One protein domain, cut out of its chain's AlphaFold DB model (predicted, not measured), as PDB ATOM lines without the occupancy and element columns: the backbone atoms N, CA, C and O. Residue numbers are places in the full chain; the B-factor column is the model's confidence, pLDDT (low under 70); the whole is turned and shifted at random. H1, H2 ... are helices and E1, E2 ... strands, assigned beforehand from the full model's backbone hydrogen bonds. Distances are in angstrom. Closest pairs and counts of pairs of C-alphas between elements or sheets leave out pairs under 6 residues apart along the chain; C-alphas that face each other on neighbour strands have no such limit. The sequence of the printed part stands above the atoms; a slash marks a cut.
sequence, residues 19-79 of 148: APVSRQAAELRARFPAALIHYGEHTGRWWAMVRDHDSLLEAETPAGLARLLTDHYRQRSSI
ATOM      1  N   ALA A  19       1.588 -28.286  27.572       61.28
ATOM      2  CA  ALA A  19       0.393 -28.694  26.855       61.28
ATOM      3  C   ALA A  19      -0.843 -27.795  27.082       61.28
ATOM      4  O   ALA A  19      -1.534 -27.535  26.093       61.28
ATOM      5  N   PRO A  20      -1.157 -27.288  28.298       71.94
ATOM      6  CA  PRO A  20      -2.430 -26.594  28.503       71.94
ATOM      7  C   PRO A  20      -2.460 -25.222  27.820       71.94
ATOM      8  O   PRO A  20      -3.422 -24.906  27.121       71.94
ATOM      9  N   VAL A  21      -1.380 -24.445  27.935       80.12
ATOM     10  CA  VAL A  21      -1.270 -23.113  27.317       80.12
ATOM     11  C   VAL A  21      -1.269 -23.220  25.793       80.12
ATOM     12  O   VAL A  21      -1.992 -22.495  25.110       80.12
ATOM     13  N   SER A  22      -0.508 -24.172  25.244       80.25
ATOM     14  CA  SER A  22      -0.430 -24.394  23.796       80.25
ATOM     15  C   SER A  22      -1.793 -24.753  23.199       80.25
ATOM     16  O   SER A  22      -2.169 -24.227  22.149       80.25
ATOM     17  N   ARG A  23      -2.565 -25.599  23.894       84.38
ATOM     18  CA  ARG A  23      -3.925 -25.976  23.498       84.38
ATOM     19  C   ARG A  23      -4.888 -24.789  23.557       84.38
ATOM     20  O   ARG A  23      -5.580 -24.528  22.580       84.38
ATOM     21  N   GLN A  24      -4.884 -24.032  24.652       87.81
ATOM     22  CA  GLN A  24      -5.740 -22.851  24.813       87.81
ATOM     23  C   GLN A  24      -5.438 -21.779  23.756       87.81
ATOM     24  O   GLN A  24      -6.352 -21.202  23.165       87.81
ATOM     25  N   ALA A  25      -4.159 -21.553  23.445       86.50
ATOM     26  CA  ALA A  25      -3.757 -20.636  22.385       86.50
ATOM     27  C   ALA A  25      -4.231 -21.111  21.003       86.50
ATOM     28  O   ALA A  25      -4.657 -20.293  20.186       86.50
ATOM     29  N   ALA A  26      -4.174 -22.418  20.729       85.50
ATOM     30  CA  ALA A  26      -4.677 -22.990  19.483       85.50
ATOM     31  C   ALA A  26      -6.203 -22.840  19.358       85.50
ATOM     32  O   ALA A  26      -6.684 -22.414  18.310       85.50
ATOM     33  N   GLU A  27      -6.952 -23.107  20.431       89.56
ATOM     34  CA  GLU A  27      -8.410 -22.938  20.475       89.56
ATOM     35  C   GLU A  27      -8.818 -21.474  20.236       89.56
ATOM     36  O   GLU A  27      -9.705 -21.193  19.426       89.56
ATOM     37  N   LEU A  28      -8.121 -20.518  20.863       90.88
ATOM     38  CA  LEU A  28      -8.364 -19.092  20.634       90.88
ATOM     39  C   LEU A  28      -8.050 -18.676  19.191       90.88
ATOM     40  O   LEU A  28      -8.822 -17.930  18.593       90.88
ATOM     41  N   ARG A  29      -6.958 -19.174  18.599       89.25
ATOM     42  CA  ARG A  29      -6.605 -18.886  17.195       89.25
ATOM     43  C   ARG A  29      -7.610 -19.483  16.215       89.25
ATOM     44  O   ARG A  29      -7.909 -18.851  15.208       89.25
ATOM     45  N   ALA A  30      -8.147 -20.666  16.515       87.69
ATOM     46  CA  ALA A  30      -9.196 -21.286  15.713       87.69
ATOM     47  C   ALA A  30     -10.490 -20.457  15.742       87.69
ATOM     48  O   ALA A  30     -11.132 -20.280  14.708       87.69
ATOM     49  N   ARG A  31     -10.852 -19.900  16.907       90.56
ATOM     50  CA  ARG A  31     -12.044 -19.052  17.056       90.56
ATOM     51  C   ARG A  31     -11.854 -17.639  16.491       90.56
ATOM     52  O   ARG A  31     -12.807 -17.068  15.968       90.56
ATOM     53  N   PHE A  32     -10.648 -17.081  16.575       89.25
ATOM     54  CA  PHE A  32     -10.335 -15.712  16.151       89.25
ATOM     55  C   PHE A  32      -9.161 -15.684  15.156       89.25
ATOM     56  O   PHE A  32      -8.072 -15.219  15.494       89.25
ATOM     57  N   PRO A  33      -9.360 -16.124  13.900       85.00
ATOM     58  CA  PRO A  33      -8.272 -16.278  12.926       85.00
ATOM     59  C   PRO A  33      -7.646 -14.953  12.461       85.00
ATOM     60  O   PRO A  33      -6.550 -14.941  11.898       85.00
ATOM     61  N   ALA A  34      -8.339 -13.832  12.672       85.25
ATOM     62  CA  ALA A  34      -7.840 -12.491  12.369       85.25
ATOM     63  C   ALA A  34      -7.044 -11.857  13.530       85.25
ATOM     64  O   ALA A  34      -6.474 -10.780  13.351       85.25
ATOM     65  N   ALA A  35      -6.979 -12.521  14.693       87.75
ATOM     66  CA  ALA A  35      -6.210 -12.078  15.849       87.75
ATOM     67  C   ALA A  35      -4.913 -12.888  16.000       87.75
ATOM     68  O   ALA A  35      -4.882 -14.106  15.824       87.75
ATOM     69  N   LEU A  36      -3.831 -12.209  16.374       87.88
ATOM     70  CA  LEU A  36      -2.581 -12.835  16.783       87.88
ATOM     71  C   LEU A  36      -2.538 -12.954  18.292       87.88
ATOM     72  O   LEU A  36      -2.457 -11.948  18.984       87.88
ATOM     73  N   ILE A  37      -2.589 -14.192  18.770       90.06
ATOM     74  CA  ILE A  37      -2.692 -14.524  20.191       90.06
ATOM     75  C   ILE A  37      -1.367 -15.088  20.691       90.06
ATOM     76  O   ILE A  37      -0.788 -15.987  20.061       90.06
ATOM     77  N   HIS A  38      -0.925 -14.602  21.844       89.00
ATOM     78  CA  HIS A  38       0.297 -15.018  22.517       89.00
ATOM     79  C   HIS A  38       0.094 -15.070  24.032       89.00
ATOM     80  O   HIS A  38      -0.715 -14.327  24.579       89.00
ATOM     81  N   TYR A  39       0.835 -15.953  24.691       88.25
ATOM     82  CA  TYR A  39       0.906 -16.035  26.141       88.25
ATOM     83  C   TYR A  39       2.324 -15.669  26.563       88.25
ATOM     84  O   TYR A  39       3.273 -16.330  26.139       88.25
ATOM     85  N   GLY A  40       2.464 -14.608  27.353       88.81
ATOM     86  CA  GLY A  40       3.740 -14.202  27.919       88.81
ATOM     87  C   GLY A  40       4.078 -15.085  29.113       88.81
ATOM     88  O   GLY A  40       3.534 -14.886  30.193       88.81
ATOM     89  N   GLU A  41       4.993 -16.041  28.940       84.44
ATOM     90  CA  GLU A  41       5.392 -16.976  30.009       84.44
ATOM     91  C   GLU A  41       5.953 -16.254  31.246       84.44
ATOM     92  O   GLU A  41       5.727 -16.688  32.370       84.44
ATOM     93  N   HIS A  42       6.629 -15.117  31.048       80.06
ATOM     94  CA  HIS A  42       7.203 -14.311  32.131       80.06
ATOM     95  C   HIS A  42       6.172 -13.473  32.893       80.06
ATOM     96  O   HIS A  42       6.324 -13.252  34.089       80.06
ATOM     97  N   THR A  43       5.144 -12.976  32.206       82.81
ATOM     98  CA  THR A  43       4.109 -12.121  32.807       82.81
ATOM     99  C   THR A  43       2.899 -12.922  33.271       82.81
ATOM    100  O   THR A  43       2.080 -12.409  34.027       82.81
ATOM    101  N   GLY A  44       2.758 -14.163  32.804       87.25
ATOM    102  CA  GLY A  44       1.581 -14.991  33.024       87.25
ATOM    103  C   GLY A  44       0.334 -14.478  32.299       87.25
ATOM    104  O   GLY A  44      -0.771 -14.909  32.623       87.25
ATOM    105  N   ARG A  45       0.483 -13.553  31.341       90.25
ATOM    106  CA  ARG A  45      -0.637 -12.849  30.704       90.25
ATOM    107  C   ARG A  45      -0.849 -13.258  29.255       90.25
ATOM    108  O   ARG A  45       0.071 -13.620  28.525       90.25
ATOM    109  N   TRP A  46      -2.103 -13.175  28.841       92.44
ATOM    110  CA  TRP A  46      -2.566 -13.409  27.486       92.44
ATOM    111  C   TRP A  46      -2.676 -12.094  26.736       92.44
ATOM    112  O   TRP A  46      -3.311 -11.152  27.205       92.44
ATOM    113  N   TRP A  47      -2.114 -12.064  25.534       92.56
ATOM    114  CA  TRP A  47      -2.139 -10.906  24.658       92.56
ATOM    115  C   TRP A  47      -2.751 -11.253  23.307       92.56
ATOM    116  O   TRP A  47      -2.517 -12.340  22.764       92.56
ATOM    117  N   ALA A  48      -3.505 -10.314  22.740       92.12
ATOM    118  CA  ALA A  48      -3.979 -10.385  21.369       92.12
ATOM    119  C   ALA A  48      -3.787  -9.062  20.626       92.12
ATOM    120  O   ALA A  48      -4.152  -8.000  21.124       92.12
ATOM    121  N   MET A  49      -3.284  -9.148  19.396       88.75
ATOM    122  CA  MET A  49      -3.318  -8.048  18.429       88.75
ATOM    123  C   MET A  49      -4.300  -8.367  17.309       88.75
ATOM    124  O   MET A  49      -4.283  -9.467  16.753       88.75
ATOM    125  N   VAL A  50      -5.133  -7.397  16.948       86.38
ATOM    126  CA  VAL A  50      -6.045  -7.486  15.803       86.38
ATOM    127  C   VAL A  50      -5.507  -6.571  14.711       86.38
ATOM    128  O   VAL A  50      -5.123  -5.446  14.994       86.38
ATOM    129  N   ARG A  51      -5.460  -7.044  13.460       74.75
ATOM    130  CA  ARG A  51      -4.788  -6.345  12.341       74.75
ATOM    131  C   ARG A  51      -5.229  -4.893  12.119       74.75
ATOM    132  O   ARG A  51      -4.438  -4.101  11.627       74.75
ATOM    133  N   ASP A  52      -6.468  -4.578  12.471       73.31
ATOM    134  CA  ASP A  52      -7.082  -3.268  12.248       73.31
ATOM    135  C   ASP A  52      -7.323  -2.511  13.565       73.31
ATOM    136  O   ASP A  52      -8.209  -1.662  13.637       73.31
ATOM    137  N   HIS A  53      -6.604  -2.885  14.625       70.69
ATOM    138  CA  HIS A  53      -6.701  -2.276  15.944       70.69
ATOM    139  C   HIS A  53      -5.300  -1.972  16.466       70.69
ATOM    140  O   HIS A  53      -4.485  -2.881  16.618       70.69
ATOM    141  N   ASP A  54      -5.040  -0.702  16.765       72.69
ATOM    142  CA  ASP A  54      -3.718  -0.251  17.210       72.69
ATOM    143  C   ASP A  54      -3.402  -0.647  18.660       72.69
ATOM    144  O   ASP A  54      -2.244  -0.607  19.073       72.69
ATOM    145  N   SER A  55      -4.402  -1.069  19.441       75.56
ATOM    146  CA  SER A  55      -4.191  -1.432  20.846       75.56
ATOM    147  C   SER A  55      -4.071  -2.940  21.058       75.56
ATOM    148  O   SER A  55      -4.856  -3.741  20.537       75.56
ATOM    149  N   LEU A  56      -3.114  -3.307  21.908       87.00
ATOM    150  CA  LEU A  56      -2.935  -4.652  22.435       87.00
ATOM    151  C   LEU A  56      -4.062  -4.974  23.424       87.00
ATOM    152  O   LEU A  56      -4.278  -4.236  24.385       87.00
ATOM    153  N   LEU A  57      -4.767  -6.082  23.209       89.69
ATOM    154  CA  LEU A  57      -5.717  -6.609  24.186       89.69
ATOM    155  C   LEU A  57      -4.970  -7.518  25.152       89.69
ATOM    156  O   LEU A  57      -4.286  -8.445  24.720       89.69
ATOM    157  N   GLU A  58      -5.127  -7.272  26.446       92.94
ATOM    158  CA  GLU A  58      -4.461  -8.018  27.508       92.94
ATOM    159  C   GLU A  58      -5.480  -8.611  28.480       92.94
ATOM    160  O   GLU A  58      -6.454  -7.961  28.855       92.94
ATOM    161  N   ALA A  59      -5.254  -9.856  28.898       92.62
ATOM    162  CA  ALA A  59      -6.035 -10.510  29.935       92.62
ATOM    163  C   ALA A  59      -5.183 -11.505  30.729       92.62
ATOM    164  O   ALA A  59      -4.241 -12.095  30.214       92.62
ATOM    165  N   GLU A  60      -5.553 -11.754  31.979       89.12
ATOM    166  CA  GLU A  60      -4.904 -12.774  32.814       89.12
ATOM    167  C   GLU A  60      -5.315 -14.201  32.414       89.12
ATOM    168  O   GLU A  60      -4.560 -15.155  32.571       89.12
ATOM    169  N   THR A  61      -6.506 -14.357  31.830       90.00
ATOM    170  CA  THR A  61      -7.072 -15.662  31.469       90.00
ATOM    171  C   THR A  61      -7.406 -15.746  29.977       90.00
ATOM    172  O   THR A  61      -7.784 -14.739  29.366       90.00
ATOM    173  N   PRO A  62      -7.371 -16.953  29.379       89.25
ATOM    174  CA  PRO A  62      -7.750 -17.138  27.977       89.25
ATOM    175  C   PRO A  62      -9.230 -16.801  27.738       89.25
ATOM    176  O   PRO A  62      -9.591 -16.263  26.692       89.25
ATOM    177  N   ALA A  63     -10.094 -17.066  28.723       89.25
ATOM    178  CA  ALA A  63     -11.510 -16.712  28.665       89.25
ATOM    179  C   ALA A  63     -11.726 -15.189  28.691       89.25
ATOM    180  O   ALA A  63     -12.569 -14.679  27.951       89.25
ATOM    181  N   GLY A  64     -10.946 -14.460  29.497       91.06
ATOM    182  CA  GLY A  64     -10.944 -12.998  29.503       91.06
ATOM    183  C   GLY A  64     -10.539 -12.431  28.145       91.06
ATOM    184  O   GLY A  64     -11.250 -11.592  27.592       91.06
ATOM    185  N   LEU A  65      -9.473 -12.972  27.547       92.88
ATOM    186  CA  LEU A  65      -9.024 -12.550  26.221       92.88
ATOM    187  C   LEU A  65     -10.085 -12.821  25.138       92.88
ATOM    188  O   LEU A  65     -10.326 -11.976  24.275       92.88
ATOM    189  N   ALA A  66     -10.769 -13.968  25.202       92.38
ATOM    190  CA  ALA A  66     -11.858 -14.299  24.281       92.38
ATOM    191  C   ALA A  66     -13.036 -13.319  24.371       92.38
ATOM    192  O   ALA A  66     -13.628 -12.984  23.342       92.38
ATOM    193  N   ARG A  67     -13.383 -12.854  25.579       92.75
ATOM    194  CA  ARG A  67     -14.430 -11.841  25.779       92.75
ATOM    195  C   ARG A  67     -14.036 -10.515  25.138       92.75
ATOM    196  O   ARG A  67     -14.792 -10.017  24.312       92.75
ATOM    197  N   LEU A  68     -12.826 -10.026  25.419       91.75
ATOM    198  CA  LEU A  68     -12.307  -8.787  24.824       91.75
ATOM    199  C   LEU A  68     -12.309  -8.841  23.291       91.75
ATOM    200  O   LEU A  68     -12.759  -7.903  22.634       91.75
ATOM    201  N   LEU A  69     -11.873  -9.963  22.711       91.25
ATOM    202  CA  LEU A  69     -11.914 -10.170  21.263       91.25
ATOM    203  C   LEU A  69     -13.349 -10.174  20.725       91.25
ATOM    204  O   LEU A  69     -13.623  -9.543  19.706       91.25
ATOM    205  N   THR A  70     -14.270 -10.858  21.402       91.56
ATOM    206  CA  THR A  70     -15.684 -10.915  20.998       91.56
ATOM    207  C   THR A  70     -16.316  -9.525  20.990       91.56
ATOM    208  O   THR A  70     -16.957  -9.153  20.005       91.56
ATOM    209  N   ASP A  71     -16.090  -8.742  22.044       90.19
ATOM    210  CA  ASP A  71     -16.609  -7.378  22.153       90.19
ATOM    211  C   ASP A  71     -16.020  -6.468  21.077       90.19
ATOM    212  O   ASP A  71     -16.765  -5.746  20.408       90.19
ATOM    213  N   HIS A  72     -14.713  -6.572  20.823       87.94
ATOM    214  CA  HIS A  72     -14.049  -5.831  19.754       87.94
ATOM    215  C   HIS A  72     -14.665  -6.133  18.372       87.94
ATOM    216  O   HIS A  72     -15.039  -5.220  17.629       87.94
ATOM    217  N   TYR A  73     -14.841  -7.412  18.015       86.06
ATOM    218  CA  TYR A  73     -15.465  -7.779  16.737       86.06
ATOM    219  C   TYR A  73     -16.937  -7.350  16.656       86.06
ATOM    220  O   TYR A  73     -17.395  -6.924  15.591       86.06
ATOM    221  N   ARG A  74     -17.676  -7.401  17.772       86.94
ATOM    222  CA  ARG A  74     -19.066  -6.936  17.841       86.94
ATOM    223  C   ARG A  74     -19.169  -5.437  17.565       86.94
ATOM    224  O   ARG A  74     -19.963  -5.052  16.706       86.94
ATOM    225  N   GLN A  75     -18.350  -4.615  18.219       82.06
ATOM    226  CA  GLN A  75     -18.326  -3.160  18.016       82.06
ATOM    227  C   GLN A  75     -17.993  -2.798  16.563       82.06
ATOM    228  O   GLN A  75     -18.641  -1.946  15.953       82.06
ATOM    229  N   ARG A  76     -17.046  -3.514  15.950       75.94
ATOM    230  CA  ARG A  76     -16.697  -3.301  14.541       75.94
ATOM    231  C   ARG A  76     -17.840  -3.657  13.584       75.94
ATOM    232  O   ARG A  76     -18.077  -2.956  12.599       75.94
ATOM    233  N   SER A  77     -18.587  -4.719  13.889       71.94
ATOM    234  CA  SER A  77     -19.740  -5.131  13.080       71.94
ATOM    235  C   SER A  77     -20.908  -4.137  13.136       71.94
ATOM    236  O   SER A  77     -21.629  -3.991  12.148       71.94
ATOM    237  N   SER A  78     -21.087  -3.409  14.247       64.56
ATOM    238  CA  SER A  78     -22.148  -2.401  14.367       64.56
ATOM    239  C   SER A  78     -21.823  -1.101  13.635       64.56
ATOM    240  O   SER A  78     -22.729  -0.490  13.077       64.56
ATOM    241  N   ILE A  79     -20.544  -0.714  13.559       59.97
ATOM    242  CA  ILE A  79     -20.101   0.491  12.830       59.97
ATOM    243  C   ILE A  79     -20.343   0.350  11.316       59.97
ATOM    244  O   ILE A  79     -20.620   1.328  10.629       59.97
TER     245      ILE A  79
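What this domain is: This is residues 19 to 79 of the 148 residues of an uncharacterized protein of Thermomonospora cellulosilytica (UniProt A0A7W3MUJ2). A small antiparallel sheet of three strands has two helices over one face and its other face bare, with H1 over the edge strand E1 and H2 over E3 and, only just, E2. The helices run nearly parallel and the same way, but they are shifted lengthwise, meeting through residues 24 to 28 of H1 and 62 to 66 of H2 and giving the domain an elongated outline of 37 by 20 by 17 A. The 61 printed residues hold two named helices and three named strands, in the order H1, E1, E2, E3, H2; the sheet's order is E1, E2, E3, and the class is mixed, helices and strands. The whole is compact, with a radius of gyration of the C-alphas of 11.3 A.

Where its parts are: Find C-alpha 19 at (0.393, -28.694, 26.855); from there H1, residues 19 to 31, runs 18.5 A. Look next at C-alpha 35, at (-6.210, -12.078, 15.849), where E1, residues 35 to 40, begins; it is 15.8 A long. E2, residues 45 to 50, is 16.7 A long, and the short E3, residues 57 to 59, spans 7.0 A. H2, residues 62 to 79, is the longest helix at 26.3 A and ends at C-alpha 79, (-20.101, 0.491, 12.830).

How they stand to each other: Begin with the sheet, a meander, each strand the antiparallel neighbour of the one before. E1 and E2 form a hairpin at 159 degrees between their directions, with N 36 and O 49 within hydrogen-bond range at 2.8 A. E2 and E3 form another hairpin, also at 159 degrees, with N 48 and O 57 at 2.8 A. H1 is on the sheet at a height of 8.8 A, over E1 and along the strands at 15 degrees to E1 on the local plane; their closest C-alphas are those of Ala 25 and Ile 37, 6.6 A apart. H2 is on the same face at a height of 8.0 A, along the strands at 20 degrees to E3 on the local plane; the closest C-alphas of E3 and H2 are those of Ala 59 and Leu 65, 5.2 A apart. This makes two layers, helices on one face of a sheet. H1 and H2 touch at a shallow tilt of 11 degrees, the C-alphas of Gln 24 and Pro 62 coming closest at 6.8 A. In H1 and H2 every O i to N i+4 pair is within hydrogen-bond range.

The domain as a whole: The C-alphas of Ala 19 and Ile 79 are the two farthest apart, at 38.3 A. The printed part has no cut and no long link. In the B-factor column the mean pLDDT of the printed part is 85.1, with residues 19, 78 and 79 under 70.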